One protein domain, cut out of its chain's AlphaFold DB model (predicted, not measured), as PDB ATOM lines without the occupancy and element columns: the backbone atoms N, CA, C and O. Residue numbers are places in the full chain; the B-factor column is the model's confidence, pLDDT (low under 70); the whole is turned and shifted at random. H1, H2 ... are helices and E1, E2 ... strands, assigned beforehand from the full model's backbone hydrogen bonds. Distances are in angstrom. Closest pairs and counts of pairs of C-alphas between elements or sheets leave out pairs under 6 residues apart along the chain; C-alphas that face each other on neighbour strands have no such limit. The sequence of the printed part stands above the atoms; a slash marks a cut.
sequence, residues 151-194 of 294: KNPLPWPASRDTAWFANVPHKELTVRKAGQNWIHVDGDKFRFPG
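What this domain is: This is residues 151 to 194 of the 294 residues of a protein of Ensete ventricosum (UniProt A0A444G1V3). A small sheet of three short antiparallel strands lies near the middle of this domain, with the short helix H1 running straight into the edge strand E1 and a wide loop holding the helix H2 swung out from the sheet, where H2 only grazes it and comes within 7.0 A of E2 between C-alphas 174 and 184. The loop leaves the edge strand E1, passes through H2 and comes back to the other edge strand, E2, while E3 fills the place between. The printed part has 44 residues with two named helices and three named strands, in the chain order H1, E1, H2, E2, E3; the sheet's order is E1, E3, E2. The class is mixed, helices and strands, though under half of the residues are in named elements. The whole is compact, with a radius of gyration of the C-alphas of 10.2 A and spans of 28 by 20 by 13 A.

How they stand to each other: Start at H1, residues 158 to 161, which is only just on the sheet, with 5 pairs of C-alphas within 10 A, and only grazes it. A tight link takes you to E1, residues 162 to 164, whose antiparallel neighbour is E3, residues 189 to 191, at 157 degrees between their directions; look for N 163 and O 190, 2.9 A apart, within hydrogen-bond range. The closest C-alphas of H1 and E3 are those of Asp 161 and Arg 191, 5.7 A apart. Next comes H2, residues 171 to 176, which only grazes the sheet with its residues 171 to 175, and is apart from H1. Its closest C-alpha pair with E2, residues 184 to 186, is Thr 174 and His 184, 7.0 A apart. E2 and E3 form a hairpin, antiparallel at 143 degrees, with N 184 and O 191 at 2.8 A and N 189 and O 186 at 3.0 A, within hydrogen-bond range. E1, H2 and E2 make a split strand-helix-strand unit, two strands running the same way with E3 between them in the sheet, and its crossover is right-handed. Every O i to N i+4 pair of H2 is within hydrogen-bond range; H1 is too short for such a pair.

Where its parts are: Find C-alpha 158 at (-9.041, -1.119, -19.213), where H1 begins; it runs 5.8 A to C-alpha 161. E1 then covers 7.1 A. H2 runs 9.0 A from C-alpha 171 at (-19.554, 15.776, -27.376). E2 covers 6.2 A, and E3 covers 6.4 A, ending at C-alpha 191 at (-10.918, 5.549, -26.421).

The domain as a whole: The two C-alphas farthest apart are those of Asn 152 and Gly 179, at 29.0 A. The printed part has no cut, and no link between its named elements is long. The mean pLDDT of the printed part is 77.8; look for values under 70 at residue 169, residues 171 to 182 and residue 194.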
ATOM      1  N   LYS A 151     -22.793   4.646 -16.158       89.25
ATOM      2  CA  LYS A 151     -22.374   3.247 -16.068       89.25
ATOM      3  C   LYS A 151     -21.211   3.120 -15.095       89.25
ATOM      4  O   LYS A 151     -20.376   4.016 -14.995       89.25
ATOM      5  N   ASN A 152     -21.092   1.968 -14.445       90.50
ATOM      6  CA  ASN A 152     -19.930   1.688 -13.606       90.50
ATOM      7  C   ASN A 152     -18.634   1.791 -14.436       90.50
ATOM      8  O   ASN A 152     -18.585   1.232 -15.542       90.50
ATOM      9  N   PRO A 153     -17.596   2.496 -13.942       88.81
ATOM     10  CA  PRO A 153     -16.309   2.582 -14.619       88.81
ATOM     11  C   PRO A 153     -15.726   1.200 -14.928       88.81
ATOM     12  O   PRO A 153     -15.941   0.236 -14.194       88.81
ATOM     13  N   LEU A 154     -14.980   1.103 -16.029       87.19
ATOM     14  CA  LEU A 154     -14.286  -0.130 -16.391       87.19
ATOM     15  C   LEU A 154     -13.223  -0.470 -15.326       87.19
ATOM     16  O   LEU A 154     -12.626   0.441 -14.745       87.19
ATOM     17  N   PRO A 155     -12.948  -1.757 -15.061       88.75
ATOM     18  CA  PRO A 155     -11.873  -2.132 -14.154       88.75
ATOM     19  C   PRO A 155     -10.514  -1.723 -14.733       88.75
ATOM     20  O   PRO A 155     -10.304  -1.708 -15.948       88.75
ATOM     21  N   TRP A 156      -9.564  -1.424 -13.851       80.31
ATOM     22  CA  TRP A 156      -8.166  -1.271 -14.242       80.31
ATOM     23  C   TRP A 156      -7.625  -2.609 -14.791       80.31
ATOM     24  O   TRP A 156      -7.950  -3.652 -14.219       80.31
ATOM     25  N   PRO A 157      -6.817  -2.633 -15.872       85.56
ATOM     26  CA  PRO A 157      -6.229  -1.495 -16.590       85.56
ATOM     27  C   PRO A 157      -7.074  -0.942 -17.746       85.56
ATOM     28  O   PRO A 157      -6.687   0.050 -18.352       85.56
ATOM     29  N   ALA A 158      -8.228  -1.536 -18.065       81.62
ATOM     30  CA  ALA A 158      -9.041  -1.119 -19.213       81.62
ATOM     31  C   ALA A 158      -9.549   0.333 -19.100       81.62
ATOM     32  O   ALA A 158      -9.669   1.020 -20.115       81.62
ATOM     33  N   SER A 159      -9.789   0.825 -17.879       83.31
ATOM     34  CA  SER A 159     -10.139   2.229 -17.619       83.31
ATOM     35  C   SER A 159      -9.043   3.241 -17.952       83.31
ATOM     36  O   SER A 159      -9.341   4.430 -18.047       83.31
ATOM     37  N   ARG A 160      -7.796   2.798 -18.168       80.88
ATOM     38  CA  ARG A 160      -6.708   3.662 -18.646       80.88
ATOM     39  C   ARG A 160      -6.985   4.171 -20.059       80.88
ATOM     40  O   ARG A 160      -6.821   5.353 -20.340       80.88
ATOM     41  N   ASP A 161      -7.427   3.266 -20.928       82.69
ATOM     42  CA  ASP A 161      -7.510   3.514 -22.367       82.69
ATOM     43  C   ASP A 161      -8.954   3.738 -22.824       82.69
ATOM     44  O   ASP A 161      -9.186   4.106 -23.973       82.69
ATOM     45  N   THR A 162      -9.943   3.483 -21.960       84.56
ATOM     46  CA  THR A 162     -11.362   3.516 -22.328       84.56
ATOM     47  C   THR A 162     -12.246   4.068 -21.210       84.56
ATOM     48  O   THR A 162     -12.079   3.717 -20.045       84.56
ATOM     49  N   ALA A 163     -13.251   4.870 -21.562       88.62
ATOM     50  CA  ALA A 163     -14.296   5.328 -20.641       88.62
ATOM     51  C   ALA A 163     -15.679   5.282 -21.302       88.62
ATOM     52  O   ALA A 163     -15.790   5.351 -22.521       88.62
ATOM     53  N   TRP A 164     -16.750   5.187 -20.514       88.06
ATOM     54  CA  TRP A 164     -18.110   5.257 -21.050       88.06
ATOM     55  C   TRP A 164     -18.454   6.675 -21.493       88.06
ATOM     56  O   TRP A 164     -18.262   7.629 -20.738       88.06
ATOM     57  N   PHE A 165     -19.045   6.801 -22.680       85.25
ATOM     58  CA  PHE A 165     -19.514   8.081 -23.200       85.25
ATOM     59  C   PHE A 165     -20.527   8.747 -22.250       85.25
ATOM     60  O   PHE A 165     -20.462   9.948 -21.997       85.25
ATOM     61  N   ALA A 166     -21.431   7.953 -21.669       84.62
ATOM     62  CA  ALA A 166     -22.477   8.430 -20.762       84.62
ATOM     63  C   ALA A 166     -21.945   9.029 -19.446       84.62
ATOM     64  O   ALA A 166     -22.628   9.840 -18.826       84.62
ATOM     65  N   ASN A 167     -20.724   8.674 -19.034       87.19
ATOM     66  CA  ASN A 167     -20.129   9.181 -17.797       87.19
ATOM     67  C   ASN A 167     -19.504  10.570 -17.978       87.19
ATOM     68  O   ASN A 167     -19.281  11.266 -16.993       87.19
ATOM     69  N   VAL A 168     -19.208  10.969 -19.220       78.38
ATOM     70  CA  VAL A 168     -18.574  12.254 -19.556       78.38
ATOM     71  C   VAL A 168     -19.250  12.822 -20.814       78.38
ATOM     72  O   VAL A 168     -18.660  12.801 -21.895       78.38
ATOM     73  N   PRO A 169     -20.506  13.301 -20.731       69.94
ATOM     74  CA  PRO A 169     -21.345  13.592 -21.899       69.94
ATOM     75  C   PRO A 169     -20.958  14.879 -22.670       69.94
ATOM     76  O   PRO A 169     -21.820  15.604 -23.166       69.94
ATOM     77  N   HIS A 170     -19.665  15.168 -22.848       74.31
ATOM     78  CA  HIS A 170     -19.157  16.335 -23.576       74.31
ATOM     79  C   HIS A 170     -18.775  15.986 -25.020       74.31
ATOM     80  O   HIS A 170     -17.606  15.770 -25.349       74.31
ATOM     81  N   LYS A 171     -19.765  15.995 -25.923       66.81
ATOM     82  CA  LYS A 171     -19.554  15.776 -27.376       66.81
ATOM     83  C   LYS A 171     -18.610  16.799 -28.006       66.81
ATOM     84  O   LYS A 171     -17.909  16.507 -28.966       66.81
ATOM     85  N   GLU A 172     -18.573  18.012 -27.469       68.75
ATOM     86  CA  GLU A 172     -17.770  19.100 -28.027       68.75
ATOM     87  C   GLU A 172     -16.264  18.837 -27.936       68.75
ATOM     88  O   GLU A 172     -15.507  19.307 -28.788       68.75
ATOM     89  N   LEU A 173     -15.825  18.069 -26.932       64.81
ATOM     90  CA  LEU A 173     -14.414  17.740 -26.747       64.81
ATOM     91  C   LEU A 173     -13.889  16.874 -27.890       64.81
ATOM     92  O   LEU A 173     -12.757  17.078 -28.327       64.81
ATOM     93  N   THR A 174     -14.710  15.963 -28.412       64.06
ATOM     94  CA  THR A 174     -14.305  15.077 -29.507       64.06
ATOM     95  C   THR A 174     -14.297  15.797 -30.844       64.06
ATOM     96  O   THR A 174     -13.393  15.571 -31.636       64.06
ATOM     97  N   VAL A 175     -15.208  16.750 -31.059       65.56
ATOM     98  CA  VAL A 175     -15.230  17.572 -32.280       65.56
ATOM     99  C   VAL A 175     -14.078  18.579 -32.298       65.56
ATOM    100  O   VAL A 175     -13.342  18.670 -33.279       65.56
ATOM    101  N   ARG A 176     -13.871  19.328 -31.205       59.06
ATOM    102  CA  ARG A 176     -12.852  20.393 -31.152       59.06
ATOM    103  C   ARG A 176     -11.418  19.862 -31.083       59.06
ATOM    104  O   ARG A 176     -10.496  20.591 -31.446       59.06
ATOM    105  N   LYS A 177     -11.214  18.629 -30.603       63.50
ATOM    106  CA  LYS A 177      -9.888  17.993 -30.479       63.50
ATOM    107  C   LYS A 177      -9.690  16.780 -31.399       63.50
ATOM    108  O   LYS A 177      -8.682  16.091 -31.251       63.50
ATOM    109  N   ALA A 178     -10.581  16.548 -32.369       60.69
ATOM    110  CA  ALA A 178     -10.503  15.418 -33.306       60.69
ATOM    111  C   ALA A 178      -9.132  15.301 -34.001       60.69
ATOM    112  O   ALA A 178      -8.605  14.208 -34.169       60.69
ATOM    113  N   GLY A 179      -8.519  16.436 -34.358       60.75
ATOM    114  CA  GLY A 179      -7.226  16.473 -35.047       60.75
ATOM    115  C   GLY A 179      -5.997  16.173 -34.178       60.75
ATOM    116  O   GLY A 179      -4.891  16.196 -34.703       60.75
ATOM    117  N   GLN A 180      -6.151  15.939 -32.870       63.62
ATOM    118  CA  GLN A 180      -5.027  15.789 -31.931       63.62
ATOM    119  C   GLN A 180      -4.825  14.355 -31.429       63.62
ATOM    120  O   GLN A 180      -4.057  14.162 -30.499       63.62
ATOM    121  N   ASN A 181      -5.509  13.358 -32.008       67.19
ATOM    122  CA  ASN A 181      -5.412  11.950 -31.591       67.19
ATOM    123  C   ASN A 181      -5.555  11.766 -30.059       67.19
ATOM    124  O   ASN A 181      -4.916  10.914 -29.453       67.19
ATOM    125  N   TRP A 182      -6.362  12.616 -29.409       68.94
ATOM    126  CA  TRP A 182      -6.528  12.635 -27.950       68.94
ATOM    127  C   TRP A 182      -7.612  11.654 -27.498       68.94
ATOM    128  O   TRP A 182      -7.470  10.977 -26.484       68.94
ATOM    129  N   ILE A 183      -8.731  11.621 -28.222       75.88
ATOM    130  CA  ILE A 183      -9.916  10.829 -27.896       75.88
ATOM    131  C   ILE A 183     -10.597  10.408 -29.187       75.88
ATOM    132  O   ILE A 183     -10.825  11.230 -30.074       75.88
ATOM    133  N   HIS A 184     -10.944   9.131 -29.264       79.50
ATOM    134  CA  HIS A 184     -11.784   8.575 -30.315       79.50
ATOM    135  C   HIS A 184     -13.129   8.195 -29.721       79.50
ATOM    136  O   HIS A 184     -13.195   7.692 -28.599       79.50
ATOM    137  N   VAL A 185     -14.202   8.450 -30.461       82.31
ATOM    138  CA  VAL A 185     -15.532   7.947 -30.105       82.31
ATOM    139  C   VAL A 185     -15.699   6.595 -30.779       82.31
ATOM    140  O   VAL A 185     -15.660   6.520 -32.005       82.31
ATOM    141  N   ASP A 186     -15.880   5.551 -29.981       84.44
ATOM    142  CA  ASP A 186     -16.128   4.185 -30.435       84.44
ATOM    143  C   ASP A 186     -17.472   3.716 -29.869       84.44
ATOM    144  O   ASP A 186     -17.569   3.235 -28.738       84.44
ATOM    145  N   GLY A 187     -18.545   3.966 -30.624       85.69
ATOM    146  CA  GLY A 187     -19.912   3.672 -30.198       85.69
ATOM    147  C   GLY A 187     -20.293   4.392 -28.900       85.69
ATOM    148  O   GLY A 187     -20.461   5.612 -28.881       85.69
ATOM    149  N   ASP A 188     -20.452   3.627 -27.817       87.69
ATOM    150  CA  ASP A 188     -20.817   4.116 -26.483       87.69
ATOM    151  C   ASP A 188     -19.610   4.362 -25.558       87.69
ATOM    152  O   ASP A 188     -19.780   4.600 -24.355       87.69
ATOM    153  N   LYS A 189     -18.394   4.330 -26.111       87.31
ATOM    154  CA  LYS A 189     -17.137   4.508 -25.384       87.31
ATOM    155  C   LYS A 189     -16.285   5.619 -25.984       87.31
ATOM    156  O   LYS A 189     -16.297   5.894 -27.182       87.31
ATOM    157  N   PHE A 190     -15.495   6.229 -25.121       85.25
ATOM    158  CA  PHE A 190     -14.325   6.998 -25.488       85.25
ATOM    159  C   PHE A 190     -13.095   6.112 -25.403       85.25
ATOM    160  O   PHE A 190     -12.929   5.401 -24.414       85.25
ATOM    161  N   ARG A 191     -12.224   6.201 -26.405       84.12
ATOM    162  CA  ARG A 191     -10.918   5.549 -26.421       84.12
ATOM    163  C   ARG A 191      -9.812   6.596 -26.393       84.12
ATOM    164  O   ARG A 191      -9.840   7.542 -27.179       84.12
ATOM    165  N   PHE A 192      -8.839   6.407 -25.514       80.50
ATOM    166  CA  PHE A 192      -7.695   7.289 -25.315       80.50
ATOM    167  C   PHE A 192      -6.438   6.580 -25.831       80.50
ATOM    168  O   PHE A 192      -5.922   5.691 -25.165       80.50
ATOM    169  N   PRO A 193      -5.930   6.933 -27.018       71.38
ATOM    170  CA  PRO A 193      -4.800   6.240 -27.639       71.38
ATOM    171  C   PRO A 193      -3.430   6.708 -27.105       71.38
ATOM    172  O   PRO A 193      -2.413   6.422 -27.722       71.38
ATOM    173  N   GLY A 194      -3.381   7.473 -26.006       67.25
ATOM    174  CA  GLY A 194      -2.129   7.862 -25.333       67.25
ATOM    175  C   GLY A 194      -1.391   9.095 -25.886       67.25
ATOM    176  O   GLY A 194      -0.432   9.551 -25.268       67.25
TER     177      GLY A 194